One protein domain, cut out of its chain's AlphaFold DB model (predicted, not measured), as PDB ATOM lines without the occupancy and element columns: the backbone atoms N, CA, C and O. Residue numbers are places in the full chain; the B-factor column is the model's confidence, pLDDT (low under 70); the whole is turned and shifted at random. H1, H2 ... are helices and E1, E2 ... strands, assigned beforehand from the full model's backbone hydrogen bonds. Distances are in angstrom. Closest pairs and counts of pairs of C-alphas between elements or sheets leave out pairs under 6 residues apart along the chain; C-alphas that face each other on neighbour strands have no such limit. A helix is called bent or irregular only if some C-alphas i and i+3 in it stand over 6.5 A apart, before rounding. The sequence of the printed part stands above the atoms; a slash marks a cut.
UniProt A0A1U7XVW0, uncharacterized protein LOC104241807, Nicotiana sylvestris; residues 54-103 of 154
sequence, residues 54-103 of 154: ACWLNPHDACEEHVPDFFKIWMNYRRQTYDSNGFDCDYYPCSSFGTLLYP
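What this domain is: This is residues 54 to 103 of the 154 residues of the protein "uncharacterized protein LOC104241807" of Nicotiana sylvestris (UniProt A0A1U7XVW0). One long, kinked helix, H1, makes the length of an elongated domain, and loops lie over one side of it. Residues 84 to 100 fold back along H1 and lead into a very short strand, E1. The printed part has 50 residues, with one named helix followed by one named strand; it is mostly helix by class, though under half of the residues are in named elements. It is compact, with a radius of gyration of the C-alphas of 10.6 A, and spans 31 by 16 by 15 A.

How they stand to each other: H1, residues 64 to 83, has a kink of 32 degrees near residue 71. It is irregular: C-alphas 65 and 68 are 7.3 A apart. In its backbone, 11 of 16 O i to N i+4 pairs are within hydrogen-bond range. E1, residues 101 to 103, pairs with no named strand. The closest C-alphas of H1 and E1, those of Thr 81 and Leu 101, are 8.0 A apart.

Where its parts are: H1 begins at C-alpha 64 (-19.400, -20.449, -15.232) and measures 30.1 A from first to last C-alpha. E1 measures 6.7 A and ends at C-alpha 103 (-8.725, -42.507, -10.564).

The domain as a whole: The two C-alphas farthest apart, those of Glu 65 and Asn 85, are 32.0 A apart. The printed part has no cut. The link from H1 to E1 is long, with 17 residues. Mean pLDDT of the printed part is 81.3; residues 54 to 57 and residue 60 are under 70.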
ATOM      1  N   ALA A  54      -8.324 -19.453  -8.307       55.16
ATOM      2  CA  ALA A  54      -9.519 -20.248  -8.596       55.16
ATOM      3  C   ALA A  54      -9.592 -20.712 -10.059       55.16
ATOM      4  O   ALA A  54     -10.232 -21.724 -10.339       55.16
ATOM      5  N   CYS A  55      -8.925 -20.020 -10.991       58.22
ATOM      6  CA  CYS A  55      -8.963 -20.393 -12.407       58.22
ATOM      7  C   CYS A  55      -8.228 -21.712 -12.702       58.22
ATOM      8  O   CYS A  55      -8.635 -22.422 -13.614       58.22
ATOM      9  N   TRP A  56      -7.217 -22.081 -11.904       61.84
ATOM     10  CA  TRP A  56      -6.449 -23.326 -12.066       61.84
ATOM     11  C   TRP A  56      -7.182 -24.574 -11.562       61.84
ATOM     12  O   TRP A  56      -6.834 -25.694 -11.934       61.84
ATOM     13  N   LEU A  57      -8.170 -24.379 -10.685       67.94
ATOM     14  CA  LEU A  57      -8.967 -25.446 -10.081       67.94
ATOM     15  C   LEU A  57     -10.188 -25.802 -10.936       67.94
ATOM     16  O   LEU A  57     -10.733 -26.898 -10.825       67.94
ATOM     17  N   ASN A  58     -10.635 -24.896 -11.798       74.44
ATOM     18  CA  ASN A  58     -11.767 -25.186 -12.661       74.44
ATOM     19  C   ASN A  58     -11.335 -26.143 -13.782       74.44
ATOM     20  O   ASN A  58     -10.275 -25.944 -14.384       74.44
ATOM     21  N   PRO A  59     -12.139 -27.173 -14.096       72.75
ATOM     22  CA  PRO A  59     -11.950 -27.939 -15.321       72.75
ATOM     23  C   PRO A  59     -11.928 -27.013 -16.540       72.75
ATOM     24  O   PRO A  59     -12.646 -26.012 -16.567       72.75
ATOM     25  N   HIS A  60     -11.142 -27.368 -17.559       68.12
ATOM     26  CA  HIS A  60     -10.964 -26.539 -18.759       68.12
ATOM     27  C   HIS A  60     -12.282 -26.170 -19.466       68.12
ATOM     28  O   HIS A  60     -12.359 -25.099 -20.060       68.12
ATOM     29  N   ASP A  61     -13.318 -27.002 -19.323       71.62
ATOM     30  CA  ASP A  61     -14.636 -26.823 -19.944       71.62
ATOM     31  C   ASP A  61     -15.757 -26.552 -18.918       71.62
ATOM     32  O   ASP A  61     -16.928 -26.861 -19.153       71.62
ATOM     33  N   ALA A  62     -15.421 -26.028 -17.734       72.75
ATOM     34  CA  ALA A  62     -16.412 -25.766 -16.692       72.75
ATOM     35  C   ALA A  62     -17.374 -24.630 -17.079       72.75
ATOM     36  O   ALA A  62     -16.954 -23.523 -17.414       72.75
ATOM     37  N   CYS A  63     -18.682 -24.881 -16.961       77.62
ATOM     38  CA  CYS A  63     -19.699 -23.835 -17.070       77.62
ATOM     39  C   CYS A  63     -19.543 -22.828 -15.920       77.62
ATOM     40  O   CYS A  63     -19.456 -23.238 -14.759       77.62
ATOM     41  N   GLU A  64     -19.566 -21.526 -16.224       77.06
ATOM     42  CA  GLU A  64     -19.400 -20.449 -15.232       77.06
ATOM     43  C   GLU A  64     -20.399 -20.547 -14.067       77.06
ATOM     44  O   GLU A  64     -20.048 -20.246 -12.928       77.06
ATOM     45  N   GLU A  65     -21.616 -21.037 -14.329       81.00
ATOM     46  CA  GLU A  65     -22.659 -21.235 -13.315       81.00
ATOM     47  C   GLU A  65     -22.267 -22.276 -12.250       81.00
ATOM     48  O   GLU A  65     -22.637 -22.137 -11.087       81.00
ATOM     49  N   HIS A  66     -21.464 -23.277 -12.621       77.50
ATOM     50  CA  HIS A  66     -21.054 -24.373 -11.735       77.50
ATOM     51  C   HIS A  66     -19.698 -24.147 -11.062       77.50
ATOM     52  O   HIS A  66     -19.312 -24.926 -10.193       77.50
ATOM     53  N   VAL A  67     -18.969 -23.078 -11.402       75.56
ATOM     54  CA  VAL A  67     -17.676 -22.731 -10.777       75.56
ATOM     55  C   VAL A  67     -17.736 -22.739  -9.237       75.56
ATOM     56  O   VAL A  67     -16.843 -23.323  -8.616       75.56
ATOM     57  N   PRO A  68     -18.777 -22.182  -8.581       79.12
ATOM     58  CA  PRO A  68     -18.887 -22.240  -7.122       79.12
ATOM     59  C   PRO A  68     -19.017 -23.665  -6.557       79.12
ATOM     60  O   PRO A  68     -18.588 -23.916  -5.427       79.12
ATOM     61  N   ASP A  69     -19.575 -24.605  -7.324       80.44
ATOM     62  CA  ASP A  69     -19.791 -25.987  -6.887       80.44
ATOM     63  C   ASP A  69     -18.475 -26.778  -6.830       80.44
ATOM     64  O   ASP A  69     -18.282 -27.611  -5.935       80.44
ATOM     65  N   PHE A  70     -17.521 -26.459  -7.713       81.75
ATOM     66  CA  PHE A  70     -16.214 -27.121  -7.755       81.75
ATOM     67  C   PHE A  70     -15.400 -26.906  -6.483       81.75
ATOM     68  O   PHE A  70     -14.680 -27.812  -6.065       81.75
ATOM     69  N   PHE A  71     -15.538 -25.759  -5.812       83.06
ATOM     70  CA  PHE A  71     -14.765 -25.469  -4.603       83.06
ATOM     71  C   PHE A  71     -14.954 -26.545  -3.520       83.06
ATOM     72  O   PHE A  71     -13.987 -27.002  -2.909       83.06
ATOM     73  N   LYS A  72     -16.192 -27.013  -3.312       85.88
ATOM     74  CA  LYS A  72     -16.485 -28.069  -2.329       85.88
ATOM     75  C   LYS A  72     -15.883 -29.413  -2.738       85.88
ATOM     76  O   LYS A  72     -15.379 -30.135  -1.879       85.88
ATOM     77  N   ILE A  73     -15.918 -29.739  -4.030       88.62
ATOM     78  CA  ILE A  73     -15.315 -30.964  -4.570       88.62
ATOM     79  C   ILE A  73     -13.802 -30.931  -4.329       88.62
ATOM     80  O   ILE A  73     -13.248 -31.884  -3.793       88.62
ATOM     81  N   TRP A  74     -13.156 -29.794  -4.595       88.12
ATOM     82  CA  TRP A  74     -11.729 -29.583  -4.358       88.12
ATOM     83  C   TRP A  74     -11.297 -29.734  -2.911       88.12
ATOM     84  O   TRP A  74     -10.281 -30.373  -2.632       88.12
ATOM     85  N   MET A  75     -12.042 -29.133  -1.984       88.75
ATOM     86  CA  MET A  75     -11.704 -29.231  -0.566       88.75
ATOM     87  C   MET A  75     -11.799 -30.678  -0.078       88.75
ATOM     88  O   MET A  75     -10.926 -31.132   0.658       88.75
ATOM     89  N   ASN A  76     -12.799 -31.431  -0.545       91.38
ATOM     90  CA  ASN A  76     -12.917 -32.850  -0.221       91.38
ATOM     91  C   ASN A  76     -11.837 -33.705  -0.895       91.38
ATOM     92  O   ASN A  76     -11.250 -34.544  -0.219       91.38
ATOM     93  N   TYR A  77     -11.534 -33.461  -2.173       90.50
ATOM     94  CA  TYR A  77     -10.457 -34.130  -2.908       90.50
ATOM     95  C   TYR A  77      -9.114 -34.011  -2.182       90.50
ATOM     96  O   TYR A  77      -8.450 -35.012  -1.907       90.50
ATOM     97  N   ARG A  78      -8.725 -32.774  -1.831       88.94
ATOM     98  CA  ARG A  78      -7.469 -32.503  -1.123       88.94
ATOM     99  C   ARG A  78      -7.458 -33.190   0.231       88.94
ATOM    100  O   ARG A  78      -6.488 -33.865   0.554       88.94
ATOM    101  N   ARG A  79      -8.541 -33.049   0.999       91.69
ATOM    102  CA  ARG A  79      -8.659 -33.677   2.314       91.69
ATOM    103  C   ARG A  79      -8.498 -35.197   2.227       91.69
ATOM    104  O   ARG A  79      -7.658 -35.730   2.934       91.69
ATOM    105  N   GLN A  80      -9.227 -35.872   1.334       91.00
ATOM    106  CA  GLN A  80      -9.086 -37.320   1.147       91.00
ATOM    107  C   GLN A  80      -7.659 -37.694   0.749       91.00
ATOM    108  O   GLN A  80      -7.055 -38.533   1.400       91.00
ATOM    109  N   THR A  81      -7.083 -36.994  -0.232       88.81
ATOM    110  CA  THR A  81      -5.710 -37.247  -0.691       88.81
ATOM    111  C   THR A  81      -4.696 -37.183   0.453       88.81
ATOM    112  O   THR A  81      -3.838 -38.060   0.549       88.81
ATOM    113  N   TYR A  82      -4.784 -36.175   1.325       88.19
ATOM    114  CA  TYR A  82      -3.876 -36.045   2.465       88.19
ATOM    115  C   TYR A  82      -4.162 -37.078   3.559       88.19
ATOM    116  O   TYR A  82      -3.230 -37.730   4.026       88.19
ATOM    117  N   ASP A  83      -5.430 -37.258   3.932       92.62
ATOM    118  CA  ASP A  83      -5.837 -38.143   5.029       92.62
ATOM    119  C   ASP A  83      -5.542 -39.619   4.711       92.62
ATOM    120  O   ASP A  83      -5.136 -40.378   5.589       92.62
ATOM    121  N   SER A  84      -5.718 -40.031   3.453       90.06
ATOM    122  CA  SER A  84      -5.527 -41.415   3.008       90.06
ATOM    123  C   SER A  84      -4.171 -41.663   2.352       90.06
ATOM    124  O   SER A  84      -3.979 -42.722   1.758       90.06
ATOM    125  N   ASN A  85      -3.276 -40.672   2.313       87.56
ATOM    126  CA  ASN A  85      -2.037 -40.727   1.530       87.56
ATOM    127  C   ASN A  85      -2.269 -41.163   0.061       87.56
ATOM    128  O   ASN A  85      -1.587 -42.035  -0.473       87.56
ATOM    129  N   GLY A  86      -3.302 -40.601  -0.572       84.62
ATOM    130  CA  GLY A  86      -3.637 -40.831  -1.980       84.62
ATOM    131  C   GLY A  86      -4.364 -42.138  -2.326       84.62
ATOM    132  O   GLY A  86      -4.636 -42.379  -3.504       84.62
ATOM    133  N   PHE A  87      -4.712 -42.973  -1.342       84.00
ATOM    134  CA  PHE A  87      -5.532 -44.169  -1.573       84.00
ATOM    135  C   PHE A  87      -7.008 -43.844  -1.869       84.00
ATOM    136  O   PHE A  87      -7.605 -44.416  -2.788       84.00
ATOM    137  N   ASP A  88      -7.583 -42.876  -1.161       85.19
ATOM    138  CA  ASP A  88      -8.971 -42.461  -1.302       85.19
ATOM    139  C   ASP A  88      -9.083 -41.229  -2.210       85.19
ATOM    140  O   ASP A  88      -8.596 -40.141  -1.913       85.19
ATOM    141  N   CYS A  89      -9.757 -41.413  -3.344       83.81
ATOM    142  CA  CYS A  89     -10.150 -40.353  -4.271       83.81
ATOM    143  C   CYS A  89     -11.600 -40.587  -4.725       83.81
ATOM    144  O   CYS A  89     -11.842 -41.156  -5.785       83.81
ATOM    145  N   ASP A  90     -12.576 -40.317  -3.860       86.56
ATOM    146  CA  ASP A  90     -14.008 -40.419  -4.208       86.56
ATOM    147  C   ASP A  90     -14.529 -39.106  -4.795       86.56
ATOM    148  O   ASP A  90     -15.384 -39.098  -5.678       86.56
ATOM    149  N   TYR A  91     -13.984 -37.983  -4.326       86.81
ATOM    150  CA  TYR A  91     -14.304 -36.653  -4.833       86.81
ATOM    151  C   TYR A  91     -13.294 -36.252  -5.903       86.81
ATOM    152  O   TYR A  91     -12.413 -35.445  -5.648       86.81
ATOM    153  N   TYR A  92     -13.390 -36.832  -7.098       87.12
ATOM    154  CA  TYR A  92     -12.505 -36.474  -8.208       87.12
ATOM    155  C   TYR A  92     -12.942 -35.140  -8.854       87.12
ATOM    156  O   TYR A  92     -14.045 -35.077  -9.402       87.12
ATOM    157  N   PRO A  93     -12.109 -34.075  -8.843       83.75
ATOM    158  CA  PRO A  93     -12.483 -32.742  -9.329       83.75
ATOM    159  C   PRO A  93     -12.339 -32.579 -10.852       83.75
ATOM    160  O   PRO A  93     -12.209 -31.461 -11.347       83.75
ATOM    161  N   CYS A  94     -12.364 -33.687 -11.598       78.62
ATOM    162  CA  CYS A  94     -12.049 -33.749 -13.025       78.62
ATOM    163  C   CYS A  94     -10.581 -33.387 -13.345       78.62
ATOM    164  O   CYS A  94      -9.754 -33.136 -12.464       78.62
ATOM    165  N   SER A  95     -10.238 -33.427 -14.637       74.50
ATOM    166  CA  SER A  95      -8.889 -33.124 -15.118       74.50
ATOM    167  C   SER A  95      -8.671 -31.612 -15.148       74.50
ATOM    168  O   SER A  95      -8.993 -30.946 -16.130       74.50
ATOM    169  N   SER A  96      -8.138 -31.079 -14.054       77.88
ATOM    170  CA  SER A  96      -7.631 -29.710 -13.953       77.88
ATOM    171  C   SER A  96      -6.107 -29.732 -13.811       77.88
ATOM    172  O   SER A  96      -5.527 -30.775 -13.505       77.88
ATOM    173  N   PHE A  97      -5.466 -28.570 -13.928       73.50
ATOM    174  CA  PHE A  97      -4.027 -28.439 -13.688       73.50
ATOM    175  C   PHE A  97      -3.621 -28.769 -12.239       73.50
ATOM    176  O   PHE A  97      -2.506 -29.212 -11.986       73.50
ATOM    177  N   GLY A  98      -4.526 -28.574 -11.274       76.94
ATOM    178  CA  GLY A  98      -4.274 -28.877  -9.863       76.94
ATOM    179  C   GLY A  98      -4.473 -30.346  -9.479       76.94
ATOM    180  O   GLY A  98      -4.269 -30.703  -8.315       76.94
ATOM    181  N   THR A  99      -4.927 -31.194 -10.405       83.94
ATOM    182  CA  THR A  99      -5.249 -32.593 -10.118       83.94
ATOM    183  C   THR A  99      -3.976 -33.432 -10.228       83.94
ATOM    184  O   THR A  99      -3.392 -33.539 -11.295       83.94
ATOM    185  N   LEU A 100      -3.513 -34.013  -9.118       82.75
ATOM    186  CA  LEU A 100      -2.276 -34.813  -9.087       82.75
ATOM    187  C   LEU A 100      -2.535 -36.322  -9.099       82.75
ATOM    188  O   LEU A 100      -1.730 -37.078  -9.638       82.75
ATOM    189  N   LEU A 101      -3.647 -36.754  -8.502       88.88
ATOM    190  CA  LEU A 101      -4.085 -38.141  -8.442       88.88
ATOM    191  C   LEU A 101      -5.337 -38.311  -9.281       88.88
ATOM    192  O   LEU A 101      -6.341 -37.622  -9.096       88.88
ATOM    193  N   TYR A 102      -5.273 -39.284 -10.171       87.25
ATOM    194  CA  TYR A 102      -6.325 -39.586 -11.115       87.25
ATOM    195  C   TYR A 102      -6.842 -40.995 -10.839       87.25
ATOM    196  O   TYR A 102      -6.043 -41.935 -10.793       87.25
ATOM    197  N   PRO A 103      -8.158 -41.174 -10.643       88.62
ATOM    198  CA  PRO A 103      -8.725 -42.507 -10.564       88.62
ATOM    199  C   PRO A 103      -8.562 -43.201 -11.920       88.62
ATOM    200  O   PRO A 103      -8.784 -42.600 -12.974       88.62
TER     201      PRO A 103